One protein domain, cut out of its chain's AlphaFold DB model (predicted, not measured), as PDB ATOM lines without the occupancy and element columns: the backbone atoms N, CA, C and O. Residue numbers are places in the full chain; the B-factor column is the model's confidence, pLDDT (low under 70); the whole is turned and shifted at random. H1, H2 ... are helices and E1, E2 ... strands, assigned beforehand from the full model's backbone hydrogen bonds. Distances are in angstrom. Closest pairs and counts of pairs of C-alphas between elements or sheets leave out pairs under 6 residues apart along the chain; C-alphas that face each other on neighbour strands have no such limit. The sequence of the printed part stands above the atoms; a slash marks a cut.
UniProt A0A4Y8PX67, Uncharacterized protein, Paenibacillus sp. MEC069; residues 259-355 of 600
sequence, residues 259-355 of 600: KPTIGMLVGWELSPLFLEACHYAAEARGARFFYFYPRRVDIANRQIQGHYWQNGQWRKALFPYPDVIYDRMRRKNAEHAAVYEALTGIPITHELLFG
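Overview. This is residues 259 to 355 of the 600 residues of an uncharacterized protein of Paenibacillus sp. MEC069 (UniProt A0A4Y8PX67). A strongly twisted wall of five strands has the helix H1 slanting over one face, near one end of the domain, and the short helix H2 beyond the bend of E2, at the other end. The strands E2, E3 and E4 bend as they fold back and forth, while E1 and E5 make the other side of the sheet, and the last 13 residues, 343 to 355, have no named element. The printed part has 97 residues, with E1, H1, E2, E3, E4, E5 and H2 along the chain; the sheet is mixed, in the order E4, E3, E2, E1, E5, and the class is mixed, helices and strands. The whole is compact, with a radius of gyration of the C-alphas of 12.8 A and spans of 38 by 29 by 22 A.

Along the chain. E2, residues 288 to 298, is 20.0 A long and bends by 109 degrees at residue 295. E3, residues 303 to 310, is 20.1 A long and bends by 51 degrees at residue 306; E4, residues 313 to 320, is 21.0 A long and bends by 55 degrees at residue 317. E1, residues 261 to 265, 12.7 A long, begins with C-alpha 261 at (-31.736, -44.285, 22.385). E5, residues 324 to 327, is 9.4 A long. H1, residues 272 to 284, is 18.3 A long. H2, residues 337 to 342, 8.6 A long, ends with C-alpha 342 at (-35.277, -47.708, 38.803).

Arrangement. E4 and E5 are the edge strands. E2, E3 and E4 form a meander, each strand the antiparallel neighbour of the one before, with hairpins E2 and E3, and E3 and E4. N 307 and O 291 are 2.8 A apart between E3 and E2, and N 306 and O 317 are 3.0 A apart between E3 and E4, both within hydrogen-bond range. E1 is parallel to E2, with N 264 and O 290 at 2.8 A, and to E5, with N 265 and O 326 at 2.9 A. E1, H1 and E2 form a strand-helix-strand unit, two parallel neighbour strands with a helix between, and its crossover is right-handed. H1 is on the sheet at a height of 8.3 A, over E2 and only just over E3, with 3 C-alphas falling on E3; H1 and the sheet make two layers, a helix on one face of a sheet. On the local plane it runs slantwise to E2 at 33 degrees, and the closest C-alphas of the two are those of His 279 and Phe 289, 5.5 A apart. H2 is on the sheet at a height of 9.2 A, only just over E2, with 3 C-alphas falling on it; their closest C-alphas, of Pro 294 and Val 339, are 6.2 A apart. H1 and H2 are apart. In both helices every O i to N i+4 pair is within hydrogen-bond range.

Size, cuts and confidence. The two farthest C-alphas, of Asn 311 and Phe 354, are 39.0 A apart. The printed part has no cut, and no link is long. Mean pLDDT of the printed part is 85.3; residues 284, 311 to 312 and 353 to 355 are under 70.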
ATOM      1  N   LYS A 259     -27.164 -46.796  17.180       74.94
ATOM      2  CA  LYS A 259     -27.831 -45.493  17.376       74.94
ATOM      3  C   LYS A 259     -28.253 -45.312  18.843       74.94
ATOM      4  O   LYS A 259     -29.027 -46.164  19.303       74.94
ATOM      5  N   PRO A 260     -27.835 -44.229  19.537       90.25
ATOM      6  CA  PRO A 260     -28.225 -43.975  20.920       90.25
ATOM      7  C   PRO A 260     -29.740 -43.823  21.024       90.25
ATOM      8  O   PRO A 260     -30.398 -43.324  20.109       90.25
ATOM      9  N   THR A 261     -30.299 -44.260  22.142       93.69
ATOM     10  CA  THR A 261     -31.736 -44.285  22.385       93.69
ATOM     11  C   THR A 261     -32.110 -43.249  23.435       93.69
ATOM     12  O   THR A 261     -31.669 -43.315  24.579       93.69
ATOM     13  N   ILE A 262     -32.972 -42.314  23.049       97.56
ATOM     14  CA  ILE A 262     -33.560 -41.296  23.914       97.56
ATOM     15  C   ILE A 262     -34.955 -41.769  24.320       97.56
ATOM     16  O   ILE A 262     -35.839 -41.938  23.476       97.56
ATOM     17  N   GLY A 263     -35.157 -41.959  25.621       97.00
ATOM     18  CA  GLY A 263     -36.468 -42.227  26.197       97.00
ATOM     19  C   GLY A 263     -37.026 -40.970  26.853       97.00
ATOM     20  O   GLY A 263     -36.486 -40.504  27.853       97.00
ATOM     21  N   MET A 264     -38.121 -40.417  26.337       97.19
ATOM     22  CA  MET A 264     -38.770 -39.269  26.970       97.19
ATOM     23  C   MET A 264     -39.772 -39.718  28.036       97.19
ATOM     24  O   MET A 264     -40.773 -40.370  27.723       97.19
ATOM     25  N   LEU A 265     -39.523 -39.340  29.290       95.06
ATOM     26  CA  LEU A 265     -40.418 -39.604  30.415       95.06
ATOM     27  C   LEU A 265     -41.501 -38.526  30.479       95.06
ATOM     28  O   LEU A 265     -41.208 -37.339  30.620       95.06
ATOM     29  N   VAL A 266     -42.762 -38.947  30.393       92.44
ATOM     30  CA  VAL A 266     -43.919 -38.059  30.273       92.44
ATOM     31  C   VAL A 266     -44.936 -38.326  31.389       92.44
ATOM     32  O   VAL A 266     -45.317 -39.468  31.641       92.44
ATOM     33  N   GLY A 267     -45.404 -37.262  32.054       86.06
ATOM     34  CA  GLY A 267     -46.374 -37.343  33.159       86.06
ATOM     35  C   GLY A 267     -47.840 -37.097  32.780       86.06
ATOM     36  O   GLY A 267     -48.737 -37.440  33.545       86.06
ATOM     37  N   TRP A 268     -48.099 -36.487  31.625       84.06
ATOM     38  CA  TRP A 268     -49.431 -36.094  31.146       84.06
ATOM     39  C   TRP A 268     -49.449 -36.073  29.614       84.06
ATOM     40  O   TRP A 268     -48.435 -36.317  28.974       84.06
ATOM     41  N   GLU A 269     -50.595 -35.825  28.994       83.56
ATOM     42  CA  GLU A 269     -50.656 -35.719  27.536       83.56
ATOM     43  C   GLU A 269     -49.927 -34.457  27.051       83.56
ATOM     44  O   GLU A 269     -50.239 -33.344  27.475       83.56
ATOM     45  N   LEU A 270     -48.910 -34.640  26.207       82.25
ATOM     46  CA  LEU A 270     -48.166 -33.551  25.571       82.25
ATOM     47  C   LEU A 270     -48.719 -33.285  24.168       82.25
ATOM     48  O   LEU A 270     -49.367 -34.149  23.580       82.25
ATOM     49  N   SER A 271     -48.421 -32.100  23.630       77.69
ATOM     50  CA  SER A 271     -48.749 -31.736  22.246       77.69
ATOM     51  C   SER A 271     -48.223 -32.804  21.271       77.69
ATOM     52  O   SER A 271     -47.022 -33.094  21.314       77.69
ATOM     53  N   PRO A 272     -49.062 -33.374  20.382       76.75
ATOM     54  CA  PRO A 272     -48.604 -34.299  19.346       76.75
ATOM     55  C   PRO A 272     -47.480 -33.705  18.490       76.75
ATOM     56  O   PRO A 272     -46.485 -34.380  18.244       76.75
ATOM     57  N   LEU A 273     -47.577 -32.408  18.168       74.56
ATOM     58  CA  LEU A 273     -46.547 -31.666  17.435       74.56
ATOM     59  C   LEU A 273     -45.201 -31.681  18.164       74.56
ATOM     60  O   LEU A 273     -44.158 -31.824  17.535       74.56
ATOM     61  N   PHE A 274     -45.208 -31.582  19.494       79.75
ATOM     62  CA  PHE A 274     -43.981 -31.637  20.285       79.75
ATOM     63  C   PHE A 274     -43.350 -33.031  20.288       79.75
ATOM     64  O   PHE A 274     -42.130 -33.161  20.178       79.75
ATOM     65  N   LEU A 275     -44.171 -34.078  20.396       83.94
ATOM     66  CA  LEU A 275     -43.699 -35.460  20.327       83.94
ATOM     67  C   LEU A 275     -43.071 -35.749  18.957       83.94
ATOM     68  O   LEU A 275     -41.996 -36.346  18.883       83.94
ATOM     69  N   GLU A 276     -43.733 -35.314  17.882       80.81
ATOM     70  CA  GLU A 276     -43.256 -35.463  16.504       80.81
ATOM     71  C   GLU A 276     -41.967 -34.670  16.282       80.81
ATOM     72  O   GLU A 276     -40.989 -35.212  15.770       80.81
ATOM     73  N   ALA A 277     -41.914 -33.425  16.755       76.38
ATOM     74  CA  ALA A 277     -40.712 -32.605  16.691       76.38
ATOM     75  C   ALA A 277     -39.524 -33.247  17.424       76.38
ATOM     76  O   ALA A 277     -38.412 -33.238  16.902       76.38
ATOM     77  N   CYS A 278     -39.743 -33.850  18.599       82.50
ATOM     78  CA  CYS A 278     -38.698 -34.590  19.315       82.50
ATOM     79  C   CYS A 278     -38.208 -35.800  18.521       82.50
ATOM     80  O   CYS A 278     -37.006 -36.057  18.482       82.50
ATOM     81  N   HIS A 279     -39.120 -36.530  17.873       82.75
ATOM     82  CA  HIS A 279     -38.747 -37.641  17.010       82.75
ATOM     83  C   HIS A 279     -37.864 -37.181  15.845       82.75
ATOM     84  O   HIS A 279     -36.767 -37.715  15.684       82.75
ATOM     85  N   TYR A 280     -38.293 -36.173  15.083       74.81
ATOM     86  CA  TYR A 280     -37.521 -35.675  13.942       74.81
ATOM     87  C   TYR A 280     -36.192 -35.040  14.371       74.81
ATOM     88  O   TYR A 280     -35.174 -35.248  13.715       74.81
ATOM     89  N   ALA A 281     -36.161 -34.324  15.500       75.19
ATOM     90  CA  ALA A 281     -34.922 -33.788  16.060       75.19
ATOM     91  C   ALA A 281     -33.942 -34.906  16.458       75.19
ATOM     92  O   ALA A 281     -32.748 -34.802  16.182       75.19
ATOM     93  N   ALA A 282     -34.431 -35.995  17.062       79.06
ATOM     94  CA  ALA A 282     -33.602 -37.147  17.414       79.06
ATOM     95  C   ALA A 282     -33.094 -37.879  16.169       79.06
ATOM     96  O   ALA A 282     -31.907 -38.189  16.076       79.06
ATOM     97  N   GLU A 283     -33.966 -38.100  15.186       74.94
ATOM     98  CA  GLU A 283     -33.610 -38.764  13.936       74.94
ATOM     99  C   GLU A 283     -32.546 -37.984  13.150       74.94
ATOM    100  O   GLU A 283     -31.595 -38.592  12.645       74.94
ATOM    101  N   ALA A 284     -32.665 -36.652  13.104       69.19
ATOM    102  CA  ALA A 284     -31.686 -35.751  12.494       69.19
ATOM    103  C   ALA A 284     -30.319 -35.770  13.201       69.19
ATOM    104  O   ALA A 284     -29.316 -35.367  12.617       69.19
ATOM    105  N   ARG A 285     -30.263 -36.247  14.451       76.50
ATOM    106  CA  ARG A 285     -29.031 -36.439  15.234       76.50
ATOM    107  C   ARG A 285     -28.607 -37.902  15.340       76.50
ATOM    108  O   ARG A 285     -27.792 -38.245  16.190       76.50
ATOM    109  N   GLY A 286     -29.156 -38.770  14.489       76.88
ATOM    110  CA  GLY A 286     -28.789 -40.184  14.448       76.88
ATOM    111  C   GLY A 286     -29.242 -40.983  15.674       76.88
ATOM    112  O   GLY A 286     -28.729 -42.075  15.901       76.88
ATOM    113  N   ALA A 287     -30.205 -40.482  16.451       81.06
ATOM    114  CA  ALA A 287     -30.718 -41.124  17.655       81.06
ATOM    115  C   ALA A 287     -32.096 -41.768  17.431       81.06
ATOM    116  O   ALA A 287     -32.901 -41.331  16.606       81.06
ATOM    117  N   ARG A 288     -32.386 -42.820  18.198       88.44
ATOM    118  CA  ARG A 288     -33.717 -43.426  18.301       88.44
ATOM    119  C   ARG A 288     -34.508 -42.711  19.387       88.44
ATOM    120  O   ARG A 288     -33.976 -42.448  20.458       88.44
ATOM    121  N   PHE A 289     -35.784 -42.441  19.132       91.56
ATOM    122  CA  PHE A 289     -36.659 -41.753  20.077       91.56
ATOM    123  C   PHE A 289     -37.912 -42.567  20.369       91.56
ATOM    124  O   PHE A 289     -38.588 -43.043  19.453       91.56
ATOM    125  N   PHE A 290     -38.251 -42.666  21.648       93.88
ATOM    126  CA  PHE A 290     -39.560 -43.110  22.097       93.88
ATOM    127  C   PHE A 290     -39.969 -42.333  23.350       93.88
ATOM    128  O   PHE A 290     -39.119 -41.867  24.107       93.88
ATOM    129  N   TYR A 291     -41.270 -42.213  23.604       97.12
ATOM    130  CA  TYR A 291     -41.775 -41.647  24.856       97.12
ATOM    131  C   TYR A 291     -42.547 -42.681  25.670       97.12
ATOM    132  O   TYR A 291     -43.143 -43.619  25.130       97.12
ATOM    133  N   PHE A 292     -42.559 -42.518  26.989       95.06
ATOM    134  CA  PHE A 292     -43.199 -43.456  27.901       95.06
ATOM    135  C   PHE A 292     -43.757 -42.765  29.146       95.06
ATOM    136  O   PHE A 292     -43.377 -41.652  29.503       95.06
ATOM    137  N   TYR A 293     -44.686 -43.456  29.806       94.25
ATOM    138  CA  TYR A 293     -45.315 -43.007  31.049       94.25
ATOM    139  C   TYR A 293     -44.742 -43.786  32.237       94.25
ATOM    140  O   TYR A 293     -44.453 -44.975  32.077       94.25
ATOM    141  N   PRO A 294     -44.672 -43.199  33.447       92.44
ATOM    142  CA  PRO A 294     -44.089 -43.853  34.625       92.44
ATOM    143  C   PRO A 294     -44.738 -45.212  34.934       92.44
ATOM    144  O   PRO A 294     -44.050 -46.200  35.159       92.44
ATOM    145  N   ARG A 295     -46.071 -45.310  34.815       92.44
ATOM    146  CA  ARG A 295     -46.846 -46.554  35.019       92.44
ATOM    147  C   ARG A 295     -46.546 -47.688  34.025       92.44
ATOM    148  O   ARG A 295     -47.163 -48.744  34.105       92.44
ATOM    149  N   ARG A 296     -45.720 -47.430  33.009       93.38
ATOM    150  CA  ARG A 296     -45.356 -48.370  31.938       93.38
ATOM    151  C   ARG A 296     -43.901 -48.834  32.029       93.38
ATOM    152  O   ARG A 296     -43.432 -49.505  31.112       93.38
ATOM    153  N   VAL A 297     -43.209 -48.479  33.111       93.94
ATOM    154  CA  VAL A 297     -41.877 -48.984  33.438       93.94
ATOM    155  C   VAL A 297     -42.036 -50.288  34.216       93.94
ATOM    156  O   VAL A 297     -42.518 -50.293  35.346       93.94
ATOM    157  N   ASP A 298     -41.645 -51.398  33.598       90.50
ATOM    158  CA  ASP A 298     -41.508 -52.691  34.258       90.50
ATOM    159  C   ASP A 298     -40.122 -52.759  34.910       90.50
ATOM    160  O   ASP A 298     -39.101 -52.992  34.255       90.50
ATOM    161  N   ILE A 299     -40.092 -52.490  36.214       92.44
ATOM    162  CA  ILE A 299     -38.862 -52.455  37.013       92.44
ATOM    163  C   ILE A 299     -38.265 -53.861  37.152       92.44
ATOM    164  O   ILE A 299     -37.049 -54.014  37.071       92.44
ATOM    165  N   ALA A 300     -39.106 -54.890  37.307       90.38
ATOM    166  CA  ALA A 300     -38.654 -56.262  37.525       90.38
ATOM    167  C   ALA A 300     -37.926 -56.821  36.294       90.38
ATOM    168  O   ALA A 300     -36.887 -57.462  36.431       90.38
ATOM    169  N   ASN A 301     -38.441 -56.530  35.096       89.81
ATOM    170  CA  ASN A 301     -37.867 -57.013  33.840       89.81
ATOM    171  C   ASN A 301     -36.949 -55.992  33.146       89.81
ATOM    172  O   ASN A 301     -36.421 -56.286  32.076       89.81
ATOM    173  N   ARG A 302     -36.760 -54.796  33.726       89.31
ATOM    174  CA  ARG A 302     -36.018 -53.668  33.127       89.31
ATOM    175  C   ARG A 302     -36.484 -53.331  31.704       89.31
ATOM    176  O   ARG A 302     -35.681 -53.092  30.802       89.31
ATOM    177  N   GLN A 303     -37.799 -53.313  31.513       90.25
ATOM    178  CA  GLN A 303     -38.438 -53.008  30.236       90.25
ATOM    179  C   GLN A 303     -39.365 -51.804  30.361       90.25
ATOM    180  O   GLN A 303     -39.897 -51.501  31.426       90.25
ATOM    181  N   ILE A 304     -39.577 -51.107  29.253       89.56
ATOM    182  CA  ILE A 304     -40.452 -49.944  29.178       89.56
ATOM    183  C   ILE A 304     -41.415 -50.143  28.016       89.56
ATOM    184  O   ILE A 304     -41.000 -50.294  26.869       89.56
ATOM    185  N   GLN A 305     -42.718 -50.097  28.293       90.81
ATOM    186  CA  GLN A 305     -43.712 -49.987  27.230       90.81
ATOM    187  C   GLN A 305     -43.807 -48.524  26.783       90.81
ATOM    188  O   GLN A 305     -44.391 -47.679  27.466       90.81
ATOM    189  N   GLY A 306     -43.225 -48.239  25.620       92.06
ATOM    190  CA  GLY A 306     -43.120 -46.903  25.044       92.06
ATOM    191  C   GLY A 306     -43.879 -46.753  23.731       92.06
ATOM    192  O   GLY A 306     -44.432 -47.716  23.191       92.06
ATOM    193  N   HIS A 307     -43.888 -45.527  23.217       90.38
ATOM    194  CA  HIS A 307     -44.432 -45.168  21.914       90.38
ATOM    195  C   HIS A 307     -43.314 -44.618  21.027       90.38
ATOM    196  O   HIS A 307     -42.596 -43.712  21.444       90.38
ATOM    197  N   TYR A 308     -43.186 -45.145  19.813       85.56
ATOM    198  CA  TYR A 308     -42.210 -44.710  18.812       85.56
ATOM    199  C   TYR A 308     -42.918 -44.316  17.517       85.56
ATOM    200  O   TYR A 308     -44.025 -44.785  17.241       85.56
ATOM    201  N   TRP A 309     -42.287 -43.451  16.730       77.56
ATOM    202  CA  TRP A 309     -42.831 -43.004  15.454       77.56
ATOM    203  C   TRP A 309     -42.444 -43.970  14.337       77.56
ATOM    204  O   TRP A 309     -41.280 -44.348  14.197       77.56
ATOM    205  N   GLN A 310     -43.424 -44.393  13.544       74.75
ATOM    206  CA  GLN A 310     -43.209 -45.219  12.362       74.75
ATOM    207  C   GLN A 310     -44.320 -44.966  11.348       74.75
ATOM    208  O   GLN A 310     -45.499 -45.106  11.671       74.75
ATOM    209  N   ASN A 311     -43.938 -44.662  10.105       67.50
ATOM    210  CA  ASN A 311     -44.860 -44.449   8.985       67.50
ATOM    211  C   ASN A 311     -45.949 -43.403   9.297       67.50
ATOM    212  O   ASN A 311     -47.130 -43.640   9.049       67.50
ATOM    213  N   GLY A 312     -45.552 -42.274   9.894       65.31
ATOM    214  CA  GLY A 312     -46.465 -41.175  10.214       65.31
ATOM    215  C   GLY A 312     -47.389 -41.428  11.412       65.31
ATOM    216  O   GLY A 312     -48.390 -40.733  11.557       65.31
ATOM    217  N   GLN A 313     -47.127 -42.455  12.231       74.62
ATOM    218  CA  GLN A 313     -47.983 -42.815  13.363       74.62
ATOM    219  C   GLN A 313     -47.181 -43.250  14.593       74.62
ATOM    220  O   GLN A 313     -46.157 -43.929  14.488       74.62
ATOM    221  N   TRP A 314     -47.710 -42.936  15.780       81.44
ATOM    222  CA  TRP A 314     -47.207 -43.452  17.054       81.44
ATOM    223  C   TRP A 314     -47.633 -44.906  17.264       81.44
ATOM    224  O   TRP A 314     -48.822 -45.223  17.335       81.44
ATOM    225  N   ARG A 315     -46.657 -45.802  17.419       76.50
ATOM    226  CA  ARG A 315     -46.865 -47.230  17.686       76.50
ATOM    227  C   ARG A 315     -46.297 -47.622  19.036       76.50
ATOM    228  O   ARG A 315     -45.314 -47.054  19.492       76.50
ATOM    229  N   LYS A 316     -46.914 -48.618  19.670       87.31
ATOM    230  CA  LYS A 316     -46.459 -49.155  20.957       87.31
ATOM    231  C   LYS A 316     -45.466 -50.286  20.743       87.31
ATOM    232  O   LYS A 316     -45.712 -51.162  19.917       87.31
ATOM    233  N   ALA A 317     -44.406 -50.300  21.536       80.12
ATOM    234  CA  ALA A 317     -43.468 -51.413  21.616       80.12
ATOM    235  C   ALA A 317     -42.877 -51.515  23.029       80.12
ATOM    236  O   ALA A 317     -43.055 -50.620  23.860       80.12
ATOM    237  N   LEU A 318     -42.212 -52.636  23.302       81.88
ATOM    238  CA  LEU A 318     -41.382 -52.806  24.489       81.88
ATOM    239  C   LEU A 318     -39.945 -52.423  24.144       81.88
ATOM    240  O   LEU A 318     -39.415 -52.856  23.122       81.88
ATOM    241  N   PHE A 319     -39.335 -51.631  25.013       84.19
ATOM    242  CA  PHE A 319     -37.962 -51.162  24.898       84.19
ATOM    243  C   PHE A 319     -37.166 -51.596  26.132       84.19
ATOM    244  O   PHE A 319     -37.738 -51.665  27.224       84.19
ATOM    245  N   PRO A 320     -35.856 -51.866  26.001       87.88
ATOM    246  CA  PRO A 320     -34.968 -51.813  27.155       87.88
ATOM    247  C   PRO A 320     -34.913 -50.379  27.706       87.88
ATOM    248  O   PRO A 320     -35.481 -49.441  27.134       87.88
ATOM    249  N   TYR A 321     -34.221 -50.194  28.824       91.94
ATOM    250  CA  TYR A 321     -33.951 -48.847  29.327       91.94
ATOM    251  C   TYR A 321     -33.145 -48.037  28.296       91.94
ATOM    252  O   TYR A 321     -32.270 -48.608  27.642       91.94
ATOM    253  N   PRO A 322     -33.466 -46.743  28.106       94.81
ATOM    254  CA  PRO A 322     -32.798 -45.904  27.121       94.81
ATOM    255  C   PRO A 322     -31.371 -45.565  27.565       94.81
ATOM    256  O   PRO A 322     -31.037 -45.672  28.744       94.81
ATOM    257  N   ASP A 323     -30.566 -45.080  26.624       94.31
ATOM    258  CA  ASP A 323     -29.225 -44.570  26.914       94.31
ATOM    259  C   ASP A 323     -29.285 -43.224  27.647       94.31
ATOM    260  O   ASP A 323     -28.425 -42.925  28.466       94.31
ATOM    261  N   VAL A 324     -30.314 -42.412  27.377       97.19
ATOM    262  CA  VAL A 324     -30.561 -41.136  28.062       97.19
ATOM    263  C   VAL A 324     -32.052 -40.856  28.216       97.19
ATOM    264  O   VAL A 324     -32.866 -41.199  27.350       97.19
ATOM    265  N   ILE A 325     -32.416 -40.203  29.319       97.38
ATOM    266  CA  ILE A 325     -33.791 -39.818  29.627       97.38
ATOM    267  C   ILE A 325     -33.992 -38.322  29.398       97.38
ATOM    268  O   ILE A 325     -33.404 -37.480  30.081       97.38
ATOM    269  N   TYR A 326     -34.912 -37.984  28.497       95.88
ATOM    270  CA  TYR A 326     -35.468 -36.635  28.433       95.88
ATOM    271  C   TYR A 326     -36.645 -36.541  29.417       95.88
ATOM    272  O   TYR A 326     -37.746 -37.010  29.129       95.88
ATOM    273  N   ASP A 327     -36.433 -35.948  30.596       93.56
ATOM    274  CA  ASP A 327     -37.488 -35.835  31.610       93.56
ATOM    275  C   ASP A 327     -38.392 -34.611  31.385       93.56
ATOM    276  O   ASP A 327     -38.018 -33.452  31.616       93.56
ATOM    277  N   ARG A 328     -39.626 -34.893  30.955       91.00
ATOM    278  CA  ARG A 328     -40.736 -33.937  30.835       91.00
ATOM    279  C   ARG A 328     -41.833 -34.148  31.867       91.00
ATOM    280  O   ARG A 328     -42.750 -33.335  31.930       91.00
ATOM    281  N   MET A 329     -41.735 -35.186  32.696       86.75
ATOM    282  CA  MET A 329     -42.620 -35.387  33.837       86.75
ATOM    283  C   MET A 329     -42.253 -34.437  34.975       86.75
ATOM    284  O   MET A 329     -43.156 -33.851  35.570       86.75
ATOM    285  N   ARG A 330     -40.951 -34.280  35.265       82.25
ATOM    286  CA  ARG A 330     -40.388 -33.315  36.233       82.25
ATOM    287  C   ARG A 330     -41.101 -33.326  37.601       82.25
ATOM    288  O   ARG A 330     -41.281 -32.302  38.263       82.25
ATOM    289  N   ARG A 331     -41.544 -34.513  38.034       75.56
ATOM    290  CA  ARG A 331     -42.306 -34.741  39.277       75.56
ATOM    291  C   ARG A 331     -41.685 -35.875  40.082       75.56
ATOM    292  O   ARG A 331     -42.197 -36.989  40.095       75.56
ATOM    293  N   LYS A 332     -40.611 -35.566  40.805       73.69
ATOM    294  CA  LYS A 332     -39.954 -36.478  41.756       73.69
ATOM    295  C   LYS A 332     -40.674 -36.479  43.115       73.69
ATOM    296  O   LYS A 332     -40.134 -36.018  44.114       73.69
ATOM    297  N   ASN A 333     -41.933 -36.918  43.144       78.25
ATOM    298  CA  ASN A 333     -42.722 -37.060  44.376       78.25
ATOM    299  C   ASN A 333     -42.734 -38.526  44.864       78.25
ATOM    300  O   ASN A 333     -42.260 -39.423  44.170       78.25
ATOM    301  N   ALA A 334     -43.301 -38.778  46.050       79.75
ATOM    302  CA  ALA A 334     -43.374 -40.127  46.628       79.75
ATOM    303  C   ALA A 334     -44.107 -41.142  45.727       79.75
ATOM    304  O   ALA A 334     -43.767 -42.319  45.732       79.75
ATOM    305  N   GLU A 335     -45.073 -40.686  44.923       84.25
ATOM    306  CA  GLU A 335     -45.831 -41.526  43.986       84.25
ATOM    307  C   GLU A 335     -44.957 -42.087  42.852       84.25
ATOM    308  O   GLU A 335     -45.183 -43.201  42.383       84.25
ATOM    309  N   HIS A 336     -43.948 -41.334  42.406       86.56
ATOM    310  CA  HIS A 336     -43.089 -41.713  41.278       86.56
ATOM    311  C   HIS A 336     -41.647 -42.038  41.687       86.56
ATOM    312  O   HIS A 336     -40.818 -42.316  40.819       86.56
ATOM    313  N   ALA A 337     -41.344 -42.042  42.988       86.69
ATOM    314  CA  ALA A 337     -40.002 -42.276  43.517       86.69
ATOM    315  C   ALA A 337     -39.396 -43.595  43.013       86.69
ATOM    316  O   ALA A 337     -38.280 -43.584  42.507       86.69
ATOM    317  N   ALA A 338     -40.165 -44.690  43.033       89.44
ATOM    318  CA  ALA A 338     -39.705 -46.000  42.566       89.44
ATOM    319  C   ALA A 338     -39.315 -46.015  41.075       89.44
ATOM    320  O   ALA A 338     -38.394 -46.725  40.684       89.44
ATOM    321  N   VAL A 339     -39.989 -45.220  40.234       90.88
ATOM    322  CA  VAL A 339     -39.649 -45.109  38.805       90.88
ATOM    323  C   VAL A 339     -38.334 -44.359  38.630       90.88
ATOM    324  O   VAL A 339     -37.476 -44.814  37.883       90.88
ATOM    325  N   TYR A 340     -38.148 -43.237  39.329       90.88
ATOM    326  CA  TYR A 340     -36.876 -42.512  39.286       90.88
ATOM    327  C   TYR A 340     -35.725 -43.334  39.863       90.88
ATOM    328  O   TYR A 340     -34.637 -43.317  39.301       90.88
ATOM    329  N   GLU A 341     -35.971 -44.085  40.936       91.12
ATOM    330  CA  GLU A 341     -34.990 -44.995  41.520       91.12
ATOM    331  C   GLU A 341     -34.587 -46.085  40.520       91.12
ATOM    332  O   GLU A 341     -33.398 -46.275  40.281       91.12
ATOM    333  N   ALA A 342     -35.552 -46.714  39.841       91.19
ATOM    334  CA  ALA A 342     -35.277 -47.708  38.803       91.19
ATOM    335  C   ALA A 342     -34.472 -47.145  37.618       91.19
ATOM    336  O   ALA A 342     -33.687 -47.866  37.008       91.19
ATOM    337  N   LEU A 343     -34.650 -45.863  37.300       91.81
ATOM    338  CA  LEU A 343     -33.940 -45.167  36.224       91.81
ATOM    339  C   LEU A 343     -32.597 -44.558  36.674       91.81
ATOM    340  O   LEU A 343     -31.926 -43.899  35.879       91.81
ATOM    341  N   THR A 344     -32.187 -44.778  37.927       90.25
ATOM    342  CA  THR A 344     -30.905 -44.295  38.455       90.25
ATOM    343  C   THR A 344     -29.737 -44.876  37.657       90.25
ATOM    344  O   THR A 344     -29.722 -46.058  37.318       90.25
ATOM    345  N   GLY A 345     -28.736 -44.041  37.371       89.06
ATOM    346  CA  GLY A 345     -27.563 -44.415  36.573       89.06
ATOM    347  C   GLY A 345     -27.725 -44.186  35.067       89.06
ATOM    348  O   GLY A 345     -26.750 -44.326  34.337       89.06
ATOM    349  N   ILE A 346     -28.916 -43.794  34.605       94.44
ATOM    350  CA  ILE A 346     -29.128 -43.291  33.245       94.44
ATOM    351  C   ILE A 346     -29.064 -41.757  33.295       94.44
ATOM    352  O   ILE A 346     -29.770 -41.163  34.118       94.44
ATOM    353  N   PRO A 347     -28.268 -41.091  32.436       95.00
ATOM    354  CA  PRO A 347     -28.262 -39.635  32.342       95.00
ATOM    355  C   PRO A 347     -29.679 -39.092  32.121       95.00
ATOM    356  O   PRO A 347     -30.438 -39.623  31.307       95.00
ATOM    357  N   ILE A 348     -30.049 -38.031  32.840       93.62
ATOM    358  CA  ILE A 348     -31.401 -37.465  32.804       93.62
ATOM    359  C   ILE A 348     -31.349 -35.943  32.701       93.62
ATOM    360  O   ILE A 348     -30.586 -35.281  33.398       93.62
ATOM    361  N   THR A 349     -32.170 -35.361  31.826       92.19
ATOM    362  CA  THR A 349     -32.103 -33.914  31.558       92.19
ATOM    363  C   THR A 349     -32.587 -33.039  32.717       92.19
ATOM    364  O   THR A 349     -32.262 -31.852  32.759       92.19
ATOM    365  N   HIS A 350     -33.384 -33.576  33.645       87.69
ATOM    366  CA  HIS A 350     -33.934 -32.820  34.766       87.69
ATOM    367  C   HIS A 350     -33.814 -33.596  36.078       87.69
ATOM    368  O   HIS A 350     -34.335 -34.701  36.229       87.69
ATOM    369  N   GLU A 351     -33.156 -32.979  37.054       80.19
ATOM    370  CA  GLU A 351     -32.858 -33.576  38.347       80.19
ATOM    371  C   GLU A 351     -33.416 -32.834  39.555       80.19
ATOM    372  O   GLU A 351     -33.443 -33.440  40.630       80.19
ATOM    373  N   LEU A 352     -33.898 -31.594  39.396       73.62
ATOM    374  CA  LEU A 352     -34.412 -30.803  40.514       73.62
ATOM    375  C   LEU A 352     -35.442 -31.594  41.338       73.62
ATOM    376  O   LEU A 352     -36.463 -32.066  40.838       73.62
ATOM    377  N   LEU A 353     -35.152 -31.723  42.635       62.59
ATOM    378  CA  LEU A 353     -35.968 -32.474  43.595       62.59
ATOM    379  C   LEU A 353     -37.171 -31.672  44.110       62.59
ATOM    380  O   LEU A 353     -38.087 -32.228  44.714       62.59
ATOM    381  N   PHE A 354     -37.178 -30.358  43.896       58.81
ATOM    382  CA  PHE A 354     -38.231 -29.477  44.379       58.81
ATOM    383  C   PHE A 354     -39.275 -29.241  43.276       58.81
ATOM    384  O   PHE A 354     -38.941 -29.154  42.096       58.81
ATOM    385  N   GLY A 355     -40.555 -29.140  43.657       59.66
ATOM    386  CA  GLY A 355     -41.636 -28.715  42.754       59.66
ATOM    387  C   GLY A 355     -41.437 -27.279  42.240       59.66
ATOM    388  O   GLY A 355     -40.333 -26.744  42.282       59.66
TER     389      GLY A 355